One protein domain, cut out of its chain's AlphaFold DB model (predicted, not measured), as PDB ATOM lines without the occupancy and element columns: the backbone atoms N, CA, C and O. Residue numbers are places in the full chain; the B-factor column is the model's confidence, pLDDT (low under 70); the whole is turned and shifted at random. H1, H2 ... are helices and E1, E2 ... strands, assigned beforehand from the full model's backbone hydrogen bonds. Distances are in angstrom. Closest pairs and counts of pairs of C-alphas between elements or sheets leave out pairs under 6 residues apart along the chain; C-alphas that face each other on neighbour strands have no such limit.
ATOM      1  N   LEU A   4     -32.000 -23.741 -44.461       78.38
ATOM      2  CA  LEU A   4     -33.028 -23.332 -43.514       78.38
ATOM      3  C   LEU A   4     -32.440 -23.397 -42.108       78.38
ATOM      4  O   LEU A   4     -32.113 -24.481 -41.627       78.38
ATOM      5  N   GLU A   5     -32.356 -22.255 -41.437       80.38
ATOM      6  CA  GLU A   5     -32.171 -22.225 -39.990       80.38
ATOM      7  C   GLU A   5     -33.502 -22.541 -39.306       80.38
ATOM      8  O   GLU A   5     -34.532 -21.896 -39.542       80.38
ATOM      9  N   LEU A   6     -33.499 -23.582 -38.479       81.50
ATOM     10  CA  LEU A   6     -34.719 -24.107 -37.879       81.50
ATOM     11  C   LEU A   6     -34.869 -23.673 -36.423       81.50
ATOM     12  O   LEU A   6     -35.990 -23.343 -36.011       81.50
ATOM     13  N   HIS A   7     -33.770 -23.652 -35.664       85.25
ATOM     14  CA  HIS A   7     -33.784 -23.344 -34.236       85.25
ATOM     15  C   HIS A   7     -32.399 -22.963 -33.691       85.25
ATOM     16  O   HIS A   7     -31.393 -23.505 -34.143       85.25
ATOM     17  N   GLU A   8     -32.395 -22.121 -32.657       77.69
ATOM     18  CA  GLU A   8     -31.247 -21.770 -31.817       77.69
ATOM     19  C   GLU A   8     -31.584 -22.083 -30.353       77.69
ATOM     20  O   GLU A   8     -32.643 -21.688 -29.864       77.69
ATOM     21  N   GLY A   9     -30.682 -22.772 -29.650       78.06
ATOM     22  CA  GLY A   9     -30.831 -23.061 -28.226       78.06
ATOM     23  C   GLY A   9     -31.381 -24.454 -27.906       78.06
ATOM     24  O   GLY A   9     -31.256 -25.418 -28.666       78.06
ATOM     25  N   THR A  10     -31.856 -24.625 -26.671       81.88
ATOM     26  CA  THR A  10     -32.344 -25.922 -26.183       81.88
ATOM     27  C   THR A  10     -33.723 -26.224 -26.761       81.88
ATOM     28  O   THR A  10     -34.673 -25.491 -26.517       81.88
ATOM     29  N   ILE A  11     -33.843 -27.355 -27.458       84.19
ATOM     30  CA  ILE A  11     -35.074 -27.758 -28.146       84.19
ATOM     31  C   ILE A  11     -36.092 -28.364 -27.155       84.19
ATOM     32  O   ILE A  11     -35.937 -29.500 -26.679       84.19
ATOM     33  N   GLY A  12     -37.159 -27.613 -26.866       89.25
ATOM     34  CA  GLY A  12     -38.345 -28.085 -26.145       89.25
ATOM     35  C   GLY A  12     -39.315 -28.886 -27.027       89.25
ATOM     36  O   GLY A  12     -39.122 -29.009 -28.234       89.25
ATOM     37  N   LEU A  13     -40.385 -29.438 -26.441       88.81
ATOM     38  CA  LEU A  13     -41.402 -30.182 -27.203       88.81
ATOM     39  C   LEU A  13     -42.121 -29.289 -28.232       88.81
ATOM     40  O   LEU A  13     -42.351 -29.710 -29.365       88.81
ATOM     41  N   ASP A  14     -42.437 -28.051 -27.859       89.38
ATOM     42  CA  ASP A  14     -43.083 -27.098 -28.765       89.38
ATOM     43  C   ASP A  14     -42.155 -26.686 -29.911       89.38
ATOM     44  O   ASP A  14     -42.595 -26.548 -31.054       89.38
ATOM     45  N   ASP A  15     -40.850 -26.577 -29.642       90.75
ATOM     46  CA  ASP A  15     -39.855 -26.329 -30.680       90.75
ATOM     47  C   ASP A  15     -39.773 -27.480 -31.672       90.75
ATOM     48  O   ASP A  15     -39.746 -27.225 -32.872       90.75
ATOM     49  N   ILE A  16     -39.804 -28.732 -31.203       92.69
ATOM     50  CA  ILE A  16     -39.835 -29.915 -32.076       92.69
ATOM     51  C   ILE A  16     -40.998 -29.811 -33.064       92.69
ATOM     52  O   ILE A  16     -40.801 -29.926 -34.277       92.69
ATOM     53  N   LYS A  17     -42.207 -29.544 -32.561       92.62
ATOM     54  CA  LYS A  17     -43.399 -29.420 -33.407       92.62
ATOM     55  C   LYS A  17     -43.273 -28.248 -34.375       92.62
ATOM     56  O   LYS A  17     -43.546 -28.413 -35.561       92.62
ATOM     57  N   ARG A  18     -42.803 -27.089 -33.904       92.12
ATOM     58  CA  ARG A  18     -42.576 -25.895 -34.733       92.12
ATOM     59  C   ARG A  18     -41.558 -26.148 -35.848       92.12
ATOM     60  O   ARG A  18     -41.781 -25.720 -36.977       92.12
ATOM     61  N   ILE A  19     -40.457 -26.837 -35.549       92.75
ATOM     62  CA  ILE A  19     -39.416 -27.200 -36.520       92.75
ATOM     63  C   ILE A  19     -40.005 -28.101 -37.610       92.75
ATOM     64  O   ILE A  19     -39.820 -27.833 -38.797       92.75
ATOM     65  N   VAL A  20     -40.743 -29.143 -37.219       93.81
ATOM     66  CA  VAL A  20     -41.351 -30.074 -38.177       93.81
ATOM     67  C   VAL A  20     -42.442 -29.399 -39.007       93.81
ATOM     68  O   VAL A  20     -42.491 -29.604 -40.219       93.81
ATOM     69  N   HIS A  21     -43.251 -28.525 -38.405       93.38
ATOM     70  CA  HIS A  21     -44.196 -27.689 -39.147       93.38
ATOM     71  C   HIS A  21     -43.493 -26.845 -40.216       93.38
ATOM     72  O   HIS A  21     -43.879 -26.912 -41.381       93.38
ATOM     73  N   LYS A  22     -42.417 -26.127 -39.862       91.12
ATOM     74  CA  LYS A  22     -41.641 -25.320 -40.823       91.12
ATOM     75  C   LYS A  22     -41.104 -26.145 -41.997       91.12
ATOM     76  O   LYS A  22     -41.082 -25.659 -43.126       91.12
ATOM     77  N   LEU A  23     -40.659 -27.377 -41.743       90.94
ATOM     78  CA  LEU A  23     -40.193 -28.280 -42.799       90.94
ATOM     79  C   LEU A  23     -41.327 -28.678 -43.743       90.94
ATOM     80  O   LEU A  23     -41.154 -28.608 -44.956       90.94
ATOM     81  N   LEU A  24     -42.485 -29.051 -43.198       91.88
ATOM     82  CA  LEU A  24     -43.650 -29.451 -43.990       91.88
ATOM     83  C   LEU A  24     -44.270 -28.282 -44.773       91.88
ATOM     84  O   LEU A  24     -44.798 -28.487 -45.863       91.88
ATOM     85  N   GLU A  25     -44.178 -27.055 -44.258       91.31
ATOM     86  CA  GLU A  25     -44.618 -25.836 -44.953       91.31
ATOM     87  C   GLU A  25     -43.678 -25.426 -46.097       91.31
ATOM     88  O   GLU A  25     -44.078 -24.711 -47.025       91.31
ATOM     89  N   ASN A  26     -42.424 -25.887 -46.075       89.19
ATOM     90  CA  ASN A  26     -41.483 -25.603 -47.142       89.19
ATOM     91  C   ASN A  26     -41.819 -26.438 -48.388       89.19
ATOM     92  O   ASN A  26     -41.596 -27.646 -48.440       89.19
ATOM     93  N   LYS A  27     -42.306 -25.772 -49.441       87.75
ATOM     94  CA  LYS A  27     -42.731 -26.425 -50.691       87.75
ATOM     95  C   LYS A  27     -41.640 -27.266 -51.360       87.75
ATOM     96  O   LYS A  27     -41.984 -28.253 -52.004       87.75
ATOM     97  N   ALA A  28     -40.370 -26.874 -51.259       85.56
ATOM     98  CA  ALA A  28     -39.270 -27.637 -51.849       85.56
ATOM     99  C   ALA A  28     -39.026 -28.929 -51.061       85.56
ATOM    100  O   ALA A  28     -38.909 -29.990 -51.661       85.56
ATOM    101  N   VAL A  29     -39.078 -28.861 -49.727       89.00
ATOM    102  CA  VAL A  29     -39.015 -30.047 -48.859       89.00
ATOM    103  C   VAL A  29     -40.201 -30.969 -49.127       89.00
ATOM    104  O   VAL A  29     -40.010 -32.141 -49.432       89.00
ATOM    105  N   PHE A  30     -41.423 -30.430 -49.079       89.62
ATOM    106  CA  PHE A  30     -42.657 -31.207 -49.186       89.62
ATOM    107  C   PHE A  30     -42.738 -32.045 -50.469       89.62
ATOM    108  O   PHE A  30     -43.159 -33.197 -50.429       89.62
ATOM    109  N   ARG A  31     -42.299 -31.498 -51.612       90.06
ATOM    110  CA  ARG A  31     -42.311 -32.208 -52.907       90.06
ATOM    111  C   ARG A  31     -41.383 -33.419 -52.965       90.06
ATOM    112  O   ARG A  31     -41.559 -34.255 -53.843       90.06
ATOM    113  N   GLN A  32     -40.394 -33.476 -52.082       91.69
ATOM    114  CA  GLN A  32     -39.334 -34.483 -52.086       91.69
ATOM    115  C   GLN A  32     -39.568 -35.554 -51.011       91.69
ATOM    116  O   GLN A  32     -38.791 -36.502 -50.902       91.69
ATOM    117  N   LEU A  33     -40.630 -35.415 -50.208       92.50
ATOM    118  CA  LEU A  33     -40.996 -36.395 -49.194       92.50
ATOM    119  C   LEU A  33     -41.568 -37.646 -49.853       92.50
ATOM    120  O   LEU A  33     -42.539 -37.581 -50.609       92.50
ATOM    121  N   SER A  34     -41.019 -38.802 -49.490       93.06
ATOM    122  CA  SER A  34     -41.733 -40.059 -49.677       93.06
ATOM    123  C   SER A  34     -42.908 -40.146 -48.688       93.06
ATOM    124  O   SER A  34     -42.915 -39.437 -47.672       93.06
ATOM    125  N   PRO A  35     -43.899 -41.020 -48.931       94.56
ATOM    126  CA  PRO A  35     -44.981 -41.261 -47.978       94.56
ATOM    127  C   PRO A  35     -44.483 -41.642 -46.576       94.56
ATOM    128  O   PRO A  35     -45.057 -41.202 -45.581       94.56
ATOM    129  N   GLU A  36     -43.398 -42.414 -46.490       92.75
ATOM    130  CA  GLU A  36     -42.784 -42.839 -45.229       92.75
ATOM    131  C   GLU A  36     -42.195 -41.643 -44.476       92.75
ATOM    132  O   GLU A  36     -42.530 -41.419 -43.313       92.75
ATOM    133  N   LEU A  37     -41.402 -40.812 -45.165       93.19
ATOM    134  CA  LEU A  37     -40.819 -39.601 -44.582       93.19
ATOM    135  C   LEU A  37     -41.898 -38.605 -44.148       93.19
ATOM    136  O   LEU A  37     -41.794 -38.001 -43.081       93.19
ATOM    137  N   TYR A  38     -42.955 -38.444 -44.948       94.75
ATOM    138  CA  TYR A  38     -44.099 -37.625 -44.558       94.75
ATOM    139  C   TYR A  38     -44.778 -38.176 -43.302       94.75
ATOM    140  O   TYR A  38     -45.080 -37.404 -42.395       94.75
ATOM    141  N   SER A  39     -44.989 -39.493 -43.214       94.25
ATOM    142  CA  SER A  39     -45.602 -40.127 -42.044       94.25
ATOM    143  C   SER A  39     -44.769 -39.929 -40.774       94.25
ATOM    144  O   SER A  39     -45.334 -39.644 -39.717       94.25
ATOM    145  N   ASP A  40     -43.441 -40.031 -40.863       93.88
ATOM    146  CA  ASP A  40     -42.543 -39.787 -39.727       93.88
ATOM    147  C   ASP A  40     -42.638 -38.342 -39.216       93.88
ATOM    148  O   ASP A  40     -42.733 -38.108 -38.008       93.88
ATOM    149  N   LEU A  41     -42.668 -37.363 -40.128       94.81
ATOM    150  CA  LEU A  41     -42.853 -35.955 -39.773       94.81
ATOM    151  C   LEU A  41     -44.268 -35.688 -39.234       94.81
ATOM    152  O   LEU A  41     -44.434 -35.018 -38.214       94.81
ATOM    153  N   ALA A  42     -45.298 -36.244 -39.871       94.44
ATOM    154  CA  ALA A  42     -46.687 -36.078 -39.459       94.44
ATOM    155  C   ALA A  42     -46.936 -36.648 -38.055       94.44
ATOM    156  O   ALA A  42     -47.649 -36.024 -37.269       94.44
ATOM    157  N   TYR A  43     -46.316 -37.778 -37.697       94.38
ATOM    158  CA  TYR A  43     -46.406 -38.355 -36.353       94.38
ATOM    159  C   TYR A  43     -45.999 -37.354 -35.260       94.38
ATOM    160  O   TYR A  43     -46.644 -37.283 -34.217       94.38
ATOM    161  N   ILE A  44     -44.961 -36.548 -35.508       94.25
ATOM    162  CA  ILE A  44     -44.444 -35.570 -34.542       94.25
ATOM    163  C   ILE A  44     -45.445 -34.432 -34.285       94.25
ATOM    164  O   ILE A  44     -45.579 -33.967 -33.150       94.25
ATOM    165  N   ILE A  45     -46.132 -33.966 -35.331       92.69
ATOM    166  CA  ILE A  45     -47.022 -32.796 -35.255       92.69
ATOM    167  C   ILE A  45     -48.491 -33.153 -35.027       92.69
ATOM    168  O   ILE A  45     -49.285 -32.279 -34.682       92.69
ATOM    169  N   THR A  46     -48.868 -34.421 -35.197       91.19
ATOM    170  CA  THR A  46     -50.258 -34.852 -35.034       91.19
ATOM    171  C   THR A  46     -50.686 -34.702 -33.571       91.19
ATOM    172  O   THR A  46     -50.028 -35.244 -32.677       91.19
ATOM    173  N   PRO A  47     -51.790 -33.983 -33.287       85.50
ATOM    174  CA  PRO A  47     -52.333 -33.897 -31.940       85.50
ATOM    175  C   PRO A  47     -52.668 -35.287 -31.393       85.50
ATOM    176  O   PRO A  47     -53.239 -36.122 -32.089       85.50
ATOM    177  N   THR A  48     -52.347 -35.523 -30.125       85.06
ATOM    178  CA  THR A  48     -52.671 -36.767 -29.419       85.06
ATOM    179  C   THR A  48     -53.579 -36.476 -28.234       85.06
ATOM    180  O   THR A  48     -53.491 -35.411 -27.620       85.06
ATOM    181  N   LEU A  49     -54.447 -37.435 -27.915       85.56
ATOM    182  CA  LEU A  49     -55.328 -37.401 -26.744       85.56
ATOM    183  C   LEU A  49     -54.660 -37.989 -25.488       85.56
ATOM    184  O   LEU A  49     -55.280 -38.016 -24.427       85.56
ATOM    185  N   ALA A  50     -53.421 -38.481 -25.598       85.12
ATOM    186  CA  ALA A  50     -52.661 -38.988 -24.459       85.12
ATOM    187  C   ALA A  50     -52.355 -37.867 -23.454       85.12
ATOM    188  O   ALA A  50     -52.002 -36.752 -23.842       85.12
ATOM    189  N   SER A  51     -52.460 -38.171 -22.159       82.75
ATOM    190  CA  SER A  51     -52.282 -37.195 -21.073       82.75
ATOM    191  C   SER A  51     -50.846 -36.687 -20.926       82.75
ATOM    192  O   SER A  51     -50.635 -35.602 -20.399       82.75
ATOM    193  N   ASP A  52     -49.864 -37.456 -21.389       86.31
ATOM    194  CA  ASP A  52     -48.445 -37.086 -21.457       86.31
ATOM    195  C   ASP A  52     -48.050 -36.516 -22.832       86.31
ATOM    196  O   ASP A  52     -46.869 -36.348 -23.138       86.31
ATOM    197  N   HIS A  53     -49.038 -36.289 -23.700       82.25
ATOM    198  CA  HIS A  53     -48.855 -35.864 -25.080       82.25
ATOM    199  C   HIS A  53     -47.905 -36.752 -25.905       82.25
ATOM    200  O   HIS A  53     -47.389 -36.291 -26.925       82.25
ATOM    201  N   ASN A  54     -47.677 -38.013 -25.504       89.19
ATOM    202  CA  ASN A  54     -46.660 -38.899 -26.079       89.19
ATOM    203  C   ASN A  54     -45.259 -38.254 -26.156       89.19
ATOM    204  O   ASN A  54     -44.486 -38.551 -27.072       89.19
ATOM    205  N   GLU A  55     -44.913 -37.362 -25.221       91.12
ATOM    206  CA  GLU A  55     -43.714 -36.521 -25.312       91.12
ATOM    207  C   GLU A  55     -42.426 -37.331 -25.527       91.12
ATOM    208  O   GLU A  55     -41.620 -37.000 -26.400       91.12
ATOM    209  N   ALA A  56     -42.233 -38.416 -24.772       91.75
ATOM    210  CA  ALA A  56     -41.040 -39.254 -24.888       91.75
ATOM    211  C   ALA A  56     -40.893 -39.861 -26.295       91.75
ATOM    212  O   ALA A  56     -39.799 -39.848 -26.867       91.75
ATOM    213  N   ASN A  57     -42.000 -40.326 -26.879       93.00
ATOM    214  CA  ASN A  57     -42.022 -40.910 -28.218       93.00
ATOM    215  C   ASN A  57     -41.780 -39.849 -29.295       93.00
ATOM    216  O   ASN A  57     -41.005 -40.082 -30.221       93.00
ATOM    217  N   ILE A  58     -42.372 -38.658 -29.145       94.25
ATOM    218  CA  ILE A  58     -42.138 -37.527 -30.052       94.25
ATOM    219  C   ILE A  58     -40.660 -37.122 -30.029       94.25
ATOM    220  O   ILE A  58     -40.047 -36.954 -31.083       94.25
ATOM    221  N   ARG A  59     -40.052 -37.018 -28.841       94.25
ATOM    222  CA  ARG A  59     -38.622 -36.703 -28.701       94.25
ATOM    223  C   ARG A  59     -37.730 -37.779 -29.314       94.25
ATOM    224  O   ARG A  59     -36.705 -37.445 -29.906       94.25
ATOM    225  N   ALA A  60     -38.087 -39.053 -29.164       94.62
ATOM    226  CA  ALA A  60     -37.355 -40.156 -29.779       94.62
ATOM    227  C   ALA A  60     -37.440 -40.096 -31.312       94.62
ATOM    228  O   ALA A  60     -36.400 -40.077 -31.971       94.62
ATOM    229  N   LYS A  61     -38.651 -39.957 -31.864       95.12
ATOM    230  CA  LYS A  61     -38.880 -39.856 -33.311       95.12
ATOM    231  C   LYS A  61     -38.208 -38.622 -33.915       95.12
ATOM    232  O   LYS A  61     -37.573 -38.725 -34.955       95.12
ATOM    233  N   PHE A  62     -38.258 -37.471 -33.247       94.69
ATOM    234  CA  PHE A  62     -37.548 -36.278 -33.717       94.69
ATOM    235  C   PHE A  62     -36.034 -36.496 -33.791       94.69
ATOM    236  O   PHE A  62     -35.393 -36.068 -34.746       94.69
ATOM    237  N   ARG A  63     -35.450 -37.195 -32.811       93.38
ATOM    238  CA  ARG A  63     -34.016 -37.510 -32.813       93.38
ATOM    239  C   ARG A  63     -33.637 -38.429 -33.974       93.38
ATOM    240  O   ARG A  63     -32.618 -38.195 -34.611       93.38
ATOM    241  N   GLU A  64     -34.473 -39.425 -34.257       94.62
ATOM    242  CA  GLU A  64     -34.327 -40.312 -35.416       94.62
ATOM    243  C   GLU A  64     -34.398 -39.528 -36.734       94.62
ATOM    244  O   GLU A  64     -33.525 -39.681 -37.586       94.62
ATOM    245  N   VAL A  65     -35.382 -38.630 -36.868       93.81
ATOM    246  CA  VAL A  65     -35.515 -37.738 -38.029       93.81
ATOM    247  C   VAL A  65     -34.256 -36.889 -38.195       93.81
ATOM    248  O   VAL A  65     -33.655 -36.899 -39.260       93.81
ATOM    249  N   VAL A  66     -33.779 -36.214 -37.147       92.00
ATOM    250  CA  VAL A  66     -32.562 -35.388 -37.239       92.00
ATOM    251  C   VAL A  66     -31.336 -36.202 -37.678       92.00
ATOM    252  O   VAL A  66     -30.475 -35.677 -38.376       92.00
ATOM    253  N   GLN A  67     -31.244 -37.480 -37.304       91.75
ATOM    254  CA  GLN A  67     -30.096 -38.326 -37.641       91.75
ATOM    255  C   GLN A  67     -30.161 -38.914 -39.055       91.75
ATOM    256  O   GLN A  67     -29.132 -38.999 -39.723       91.75
ATOM    257  N   ASN A  68     -31.348 -39.327 -39.502       92.94
ATOM    258  CA  ASN A  68     -31.491 -40.202 -40.668       92.94
ATOM    259  C   ASN A  68     -32.238 -39.558 -41.840       92.94
ATOM    260  O   ASN A  68     -32.221 -40.094 -42.947       92.94
ATOM    261  N   PHE A  69     -32.917 -38.433 -41.618       92.88
ATOM    262  CA  PHE A  69     -33.746 -37.807 -42.635       92.88
ATOM    263  C   PHE A  69     -32.888 -37.165 -43.727       92.88
ATOM    264  O   PHE A  69     -32.125 -36.222 -43.485       92.88
ATOM    265  N   VAL A  70     -33.054 -37.673 -44.947       93.94
ATOM    266  CA  VAL A  70     -32.389 -37.180 -46.149       93.94
ATOM    267  C   VAL A  70     -33.408 -37.114 -47.279       93.94
ATOM    268  O   VAL A  70     -34.116 -38.083 -47.538       93.94
ATOM    269  N   ILE A  71     -33.449 -35.982 -47.976       92.94
ATOM    270  CA  ILE A  71     -34.227 -35.806 -49.210       92.94
ATOM    271  C   ILE A  71     -33.310 -35.290 -50.315       92.94
ATOM    272  O   ILE A  71     -32.215 -34.796 -50.044       92.94
ATOM    273  N   GLN A  72     -33.762 -35.361 -51.562       91.12
ATOM    274  CA  GLN A  72     -33.077 -34.701 -52.669       91.12
ATOM    275  C   GLN A  72     -33.511 -33.239 -52.745       91.12
ATOM    276  O   GLN A  72     -34.699 -32.951 -52.798       91.12
ATOM    277  N   GLY A  73     -32.560 -32.309 -52.735       84.62
ATOM    278  CA  GLY A  73     -32.830 -30.904 -53.025       84.62
ATOM    279  C   GLY A  73     -33.095 -30.676 -54.516       84.62
ATOM    280  O   GLY A  73     -32.796 -31.524 -55.357       84.62
ATOM    281  N   ASP A  74     -33.597 -29.493 -54.871       80.19
ATOM    282  CA  ASP A  74     -33.919 -29.131 -56.264       80.19
ATOM    283  C   ASP A  74     -32.694 -29.137 -57.206       80.19
ATOM    284  O   ASP A  74     -32.831 -29.224 -58.424       80.19
ATOM    285  N   ASN A  75     -31.481 -29.064 -56.653       80.62
ATOM    286  CA  ASN A  75     -30.207 -29.190 -57.369       80.62
ATOM    287  C   ASN A  75     -29.695 -30.643 -57.467       80.62
ATOM    288  O   ASN A  75     -28.556 -30.855 -57.887       80.62
ATOM    289  N   GLY A  76     -30.492 -31.627 -57.041       84.94
ATOM    290  CA  GLY A  76     -30.109 -33.040 -56.979       84.94
ATOM    291  C   GLY A  76     -29.060 -33.358 -55.911       84.94
ATOM    292  O   GLY A  76     -28.453 -34.426 -55.961       84.94
ATOM    293  N   GLN A  77     -28.793 -32.431 -54.984       90.12
ATOM    294  CA  GLN A  77     -27.902 -32.673 -53.853       90.12
ATOM    295  C   GLN A  77     -28.701 -33.150 -52.640       90.12
ATOM    296  O   GLN A  77     -29.792 -32.635 -52.387       90.12
ATOM    297  N   PRO A  78     -28.162 -34.088 -51.846       92.88
ATOM    298  CA  PRO A  78     -28.836 -34.550 -50.646       92.88
ATOM    299  C   PRO A  78     -28.909 -33.427 -49.607       92.88
ATOM    300  O   PRO A  78     -27.886 -32.866 -49.201       92.88
ATOM    301  N   MET A  79     -30.120 -33.154 -49.134       93.62
ATOM    302  CA  MET A  79     -30.384 -32.271 -48.008       93.62
ATOM    303  C   MET A  79     -30.577 -33.086 -46.736       93.62
ATOM    304  O   MET A  79     -31.272 -34.101 -46.747       93.62
ATOM    305  N   ARG A  80     -29.967 -32.634 -45.643       95.00
ATOM    306  CA  ARG A  80     -30.009 -33.295 -44.334       95.00
ATOM    307  C   ARG A  80     -29.952 -32.268 -43.209       95.00
ATOM    308  O   ARG A  80     -29.715 -31.081 -43.449       95.00
ATOM    309  N   PHE A  81     -30.146 -32.733 -41.983       94.12
ATOM    310  CA  PHE A  81     -29.944 -31.895 -40.810       94.12
ATOM    311  C   PHE A  81     -28.460 -31.745 -40.469       94.12
ATOM    312  O   PHE A  81     -27.700 -32.712 -40.512       94.12
ATOM    313  N   TYR A  82     -28.077 -30.535 -40.076       92.44
ATOM    314  CA  TYR A  82     -26.768 -30.221 -39.513       92.44
ATOM    315  C   TYR A  82     -26.951 -29.511 -38.183       92.44
ATOM    316  O   TYR A  82     -27.837 -28.665 -38.043       92.44
ATOM    317  N   ARG A  83     -26.114 -29.853 -37.204       89.00
ATOM    318  CA  ARG A  83     -26.102 -29.198 -35.902       89.00
ATOM    319  C   ARG A  83     -24.788 -28.468 -35.712       89.00
ATOM    320  O   ARG A  83     -23.721 -29.060 -35.848       89.00
ATOM    321  N   ASP A  84     -24.896 -27.191 -35.390       86.44
ATOM    322  CA  ASP A  84     -23.780 -26.421 -34.880       86.44
ATOM    323  C   ASP A  84     -23.766 -26.542 -33.359       86.44
ATOM    324  O   ASP A  84     -24.658 -26.031 -32.683       86.44
ATOM    325  N   GLU A  85     -22.780 -27.254 -32.822       83.44
ATOM    326  CA  GLU A  85     -22.631 -27.445 -31.377       83.44
ATOM    327  C   GLU A  85     -22.111 -26.183 -30.672       83.44
ATOM    328  O   GLU A  85     -22.379 -25.992 -29.486       83.44
ATOM    329  N   GLN A  86     -21.397 -25.300 -31.380       79.06
ATOM    330  CA  GLN A  86     -20.831 -24.081 -30.803       79.06
ATOM    331  C   GLN A  86     -21.924 -23.056 -30.490       79.06
ATOM    332  O   GLN A  86     -21.903 -22.438 -29.425       79.06
ATOM    333  N   PHE A  87     -22.896 -22.910 -31.392       76.81
ATOM    334  CA  PHE A  87     -24.028 -21.987 -31.222       76.81
ATOM    335  C   PHE A  87     -25.333 -22.699 -30.855       76.81
ATOM    336  O   PHE A  87     -26.366 -22.061 -30.670       76.81
ATOM    337  N   ASN A  88     -25.291 -24.028 -30.733       82.94
ATOM    338  CA  ASN A  88     -26.443 -24.884 -30.476       82.94
ATOM    339  C   ASN A  88     -27.604 -24.609 -31.455       82.94
ATOM    340  O   ASN A  88     -28.753 -24.409 -31.050       82.94
ATOM    341  N   ARG A  89     -27.288 -24.575 -32.755       86.25
ATOM    342  CA  ARG A  89     -28.240 -24.297 -33.840       86.25
ATOM    343  C   ARG A  89     -28.500 -25.525 -34.695       86.25
ATOM    344  O   ARG A  89     -27.601 -26.331 -34.932       86.25
ATOM    345  N   LEU A  90     -29.738 -25.668 -35.161       90.56
ATOM    346  CA  LEU A  90     -30.158 -26.742 -36.058       90.56
ATOM    347  C   LEU A  90     -30.497 -26.174 -37.433       90.56
ATOM    348  O   LEU A  90     -31.336 -25.279 -37.563       90.56
ATOM    349  N   TYR A  91     -29.900 -26.773 -38.451       90.69
ATOM    350  CA  TYR A  91     -30.052 -26.388 -39.843       90.69
ATOM    351  C   TYR A  91     -30.561 -27.554 -40.676       90.69
ATOM    352  O   TYR A  91     -30.293 -28.714 -40.363       90.69
ATOM    353  N   PHE A  92     -31.253 -27.243 -41.767       92.50
ATOM    354  CA  PHE A  92     -31.585 -28.193 -42.821       92.50
ATOM    355  C   PHE A  92     -31.099 -27.651 -44.162       92.50
ATOM    356  O   PHE A  92     -31.586 -26.624 -44.640       92.50
ATOM    357  N   ALA A  93     -30.088 -28.300 -44.734       91.94
ATOM    358  CA  ALA A  93     -29.345 -27.755 -45.864       91.94
ATOM    359  C   ALA A  93     -28.734 -28.853 -46.742       91.94
ATOM    360  O   ALA A  93     -28.622 -30.011 -46.331       91.94
ATOM    361  N   ASP A  94     -28.309 -28.470 -47.947       92.75
ATOM    362  CA  ASP A  94     -27.264 -29.207 -48.663       92.75
ATOM    363  C   ASP A  94     -25.880 -28.912 -48.042       92.75
ATOM    364  O   ASP A  94     -25.726 -28.025 -47.199       92.75
ATOM    365  N   GLU A  95     -24.853 -29.684 -48.410       91.31
ATOM    366  CA  GLU A  95     -23.508 -29.520 -47.830       91.31
ATOM    367  C   GLU A  95     -22.917 -28.123 -48.091       91.31
ATOM    368  O   GLU A  95     -22.234 -27.565 -47.232       91.31
ATOM    369  N   ALA A  96     -23.205 -27.534 -49.255       89.38
ATOM    370  CA  ALA A  96     -22.746 -26.191 -49.597       89.38
ATOM    371  C   ALA A  96     -23.396 -25.126 -48.699       89.38
ATOM    372  O   ALA A  96     -22.688 -24.294 -48.138       89.38
ATOM    373  N   GLY A  97     -24.717 -25.195 -48.508       88.69
ATOM    374  CA  GLY A  97     -25.460 -24.293 -47.630       88.69
ATOM    375  C   GLY A  97     -25.039 -24.418 -46.169       88.69
ATOM    376  O   GLY A  97     -24.952 -23.413 -45.472       88.69
ATOM    377  N   TRP A  98     -24.700 -25.628 -45.715       90.25
ATOM    378  CA  TRP A  98     -24.132 -25.828 -44.380       90.25
ATOM    379  C   TRP A  98     -22.774 -25.134 -44.214       90.25
ATOM    380  O   TRP A  98     -22.584 -24.377 -43.264       90.25
ATOM    381  N   ARG A  99     -21.842 -25.329 -45.154       88.69
ATOM    382  CA  ARG A  99     -20.524 -24.670 -45.105       88.69
ATOM    383  C   ARG A  99     -20.636 -23.149 -45.161       88.69
ATOM    384  O   ARG A  99     -19.870 -22.454 -44.498       88.69
ATOM    385  N   GLU A 100     -21.576 -22.633 -45.947       85.75
ATOM    386  CA  GLU A 100     -21.835 -21.197 -46.019       85.75
ATOM    387  C   GLU A 100     -22.356 -20.655 -44.684       85.75
ATOM    388  O   GLU A 100     -21.830 -19.651 -44.203       85.75
ATOM    389  N   ALA A 101     -23.289 -21.357 -44.032       82.31
ATOM    390  CA  ALA A 101     -23.786 -20.995 -42.704       82.31
ATOM    391  C   ALA A 101     -22.657 -20.910 -41.666       82.31
ATOM    392  O   ALA A 101     -22.539 -19.909 -40.963       82.31
ATOM    393  N   GLN A 102     -21.757 -21.898 -41.639       83.50
ATOM    394  CA  GLN A 102     -20.581 -21.866 -40.760       83.50
ATOM    395  C   GLN A 102     -19.667 -20.660 -41.046       83.50
ATOM    396  O   GLN A 102     -19.095 -20.067 -40.131       83.50
ATOM    397  N   GLY A 103     -19.527 -20.281 -42.320       79.06
ATOM    398  CA  GLY A 103     -18.726 -19.132 -42.738       79.06
ATOM    399  C   GLY A 103     -19.324 -17.776 -42.348       79.06
ATOM    400  O   GLY A 103     -18.564 -16.846 -42.076       79.06
ATOM    401  N   PHE A 104     -20.653 -17.645 -42.312       72.25
ATOM    402  CA  PHE A 104     -21.325 -16.436 -41.822       72.25
ATOM    403  C   PHE A 104     -21.134 -16.253 -40.314       72.25
ATOM    404  O   PHE A 104     -20.721 -15.175 -39.888       72.25
ATOM    405  N   GLU A 105     -21.326 -17.313 -39.528       71.56
ATOM    406  CA  GLU A 105     -21.181 -17.266 -38.067       71.56
ATOM    407  C   GLU A 105     -19.754 -16.902 -37.627       71.56
ATOM    408  O   GLU A 105     -19.558 -16.076 -36.734       71.56
ATOM    409  N   ALA A 106     -18.735 -17.446 -38.302       67.62
ATOM    410  CA  ALA A 106     -17.342 -17.090 -38.031       67.62
ATOM    411  C   ALA A 106     -17.077 -15.584 -38.234       67.62
ATOM    412  O   ALA A 106     -16.383 -14.953 -37.435       67.62
ATOM    413  N   ARG A 107     -17.674 -14.981 -39.271       70.38
ATOM    414  CA  ARG A 107     -17.517 -13.549 -39.574       70.38
ATOM    415  C   ARG A 107     -18.278 -12.658 -38.591       70.38
ATOM    416  O   ARG A 107     -17.763 -11.604 -38.224       70.38
ATOM    417  N   GLU A 108     -19.466 -13.068 -38.154       68.00
ATOM    418  CA  GLU A 108     -20.244 -12.374 -37.114       68.00
ATOM    419  C   GLU A 108     -19.505 -12.369 -35.765       68.00
ATOM    420  O   GLU A 108     -19.443 -11.337 -35.083       68.00
ATOM    421  N   MET A 109     -18.878 -13.493 -35.397       66.25
ATOM    422  CA  MET A 109     -18.020 -13.574 -34.212       66.25
ATOM    423  C   MET A 109     -16.816 -12.637 -34.304       66.25
ATOM    424  O   MET A 109     -16.575 -11.872 -33.366       66.25
ATOM    425  N   ASP A 110     -16.086 -12.664 -35.420       69.12
ATOM    426  CA  ASP A 110     -14.918 -11.801 -35.627       69.12
ATOM    427  C   ASP A 110     -15.304 -10.315 -35.577       69.12
ATOM    428  O   ASP A 110     -14.655  -9.523 -34.887       69.12
ATOM    429  N   ALA A 111     -16.409  -9.929 -36.221       69.25
ATOM    430  CA  ALA A 111     -16.924  -8.560 -36.177       69.25
ATOM    431  C   ALA A 111     -17.329  -8.130 -34.754       69.25
ATOM    432  O   ALA A 111     -17.016  -7.016 -34.320       69.25
ATOM    433  N   SER A 112     -17.973  -9.023 -33.998       67.50
ATOM    434  CA  SER A 112     -18.368  -8.779 -32.606       67.50
ATOM    435  C   SER A 112     -17.166  -8.638 -31.669       67.50
ATOM    436  O   SER A 112     -17.184  -7.823 -30.741       67.50
ATOM    437  N   LEU A 113     -16.107  -9.420 -31.891       67.81
ATOM    438  CA  LEU A 113     -14.854  -9.324 -31.141       67.81
ATOM    439  C   LEU A 113     -14.121  -8.014 -31.451       67.81
ATOM    440  O   LEU A 113     -13.667  -7.341 -30.524       67.81
ATOM    441  N   LEU A 114     -14.078  -7.609 -32.722       67.50
ATOM    442  CA  LEU A 114     -13.482  -6.343 -33.151       67.50
ATOM    443  C   LEU A 114     -14.222  -5.126 -32.570       67.50
ATOM    444  O   LEU A 114     -13.577  -4.194 -32.088       67.50
ATOM    445  N   GLN A 115     -15.560  -5.143 -32.516       64.38
ATOM    446  CA  GLN A 115     -16.336  -4.074 -31.866       64.38
ATOM    447  C   GLN A 115     -16.067  -3.957 -30.362       64.38
ATOM    448  O   GLN A 115     -16.031  -2.849 -29.833       64.38
ATOM    449  N   LYS A 116     -15.858  -5.077 -29.661       66.81
ATOM    450  CA  LYS A 116     -15.562  -5.074 -28.217       66.81
ATOM    451  C   LYS A 116     -14.155  -4.565 -27.885       66.81
ATOM    452  O   LYS A 116     -13.920  -4.182 -26.742       66.81
ATOM    453  N   GLN A 117     -13.234  -4.570 -28.848       62.62
ATOM    454  CA  GLN A 117     -11.860  -4.086 -28.671       62.62
ATOM    455  C   GLN A 117     -11.686  -2.596 -28.993       62.62
ATOM    456  O   GLN A 117     -10.655  -2.018 -28.648       62.62
ATOM    457  N   LEU A 118     -12.677  -1.953 -29.617       55.25
ATOM    458  CA  LEU A 118     -12.643  -0.514 -29.853       55.25
ATOM    459  C   LEU A 118     -13.010   0.235 -28.559       55.25
ATOM    460  O   LEU A 118     -14.095   0.013 -28.012       55.25
TER     461      LEU A 118
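AT A GLANCE: This is residues 4 to 118 of the 121 residues of an uncharacterized protein of Moraxella osloensis (UniProt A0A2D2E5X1). A small curled sheet of four strands stands between H1, on which H3 and H4 pack crosswise, and the long helix H5 on the opposite face, whose residues 106 to 117 stick out as a free arm. The 115 printed residues hold five named helices and four named strands, in the order E1 H1 H2 H3 H4 E2 E3 E4 H5; the class is mixed. The sheet, E1 E4 E3 E2, is antiparallel. The whole is only just loose, close to compact, with a radius of gyration of the C-alphas of 16.4 A and spans of 56 by 37 by 20 A.

HOW THE PARTS SIT: E1, residues 4 to 8, neighbours E4, residues 89 to 93; N 6 and O 90 are within hydrogen-bond range at 2.9 A. H1, residues 13 to 25, runs along E1, 8 degrees on the local plane; their closest C-alphas, Leu 6 and Ile 19, are 5.8 A apart. H2, residues 27 to 30, only grazes the sheet. H3, residues 35 to 45, touches H1 at a steep tilt of 39 degrees, opposite ways; their closest C-alphas, Lys 17 and Ile 45, are 5.3 A apart. H4, residues 55 to 68, forms a helical hairpin with H3; their closest C-alphas, Ile 44 and Ile 58, are 5.4 A apart. E2, residues 70 to 72, E3, residues 78 to 84, and E4 form a meander, each strand the antiparallel neighbour of the one before, with N 79 and O 71, and N 91 and O 82, at 2.8 A. H5, residues 95 to 117, has a height over the sheet of 12.3 A. Every O i to N i+4 pair is within range in H1, H4 and H5, 5 of 7 in H3; H2 is too short for one.

IN THESE COORDINATES: C-alpha 4 of E1 is at (-33.028, -23.332, -43.514). H5 measures 33.9 A, ending at C-alpha 117, (-11.860, -4.086, -28.671).

THE WHOLE: The printed part has no cut and no long link. Residue 106 and residues 108 to 118 have pLDDT under 70.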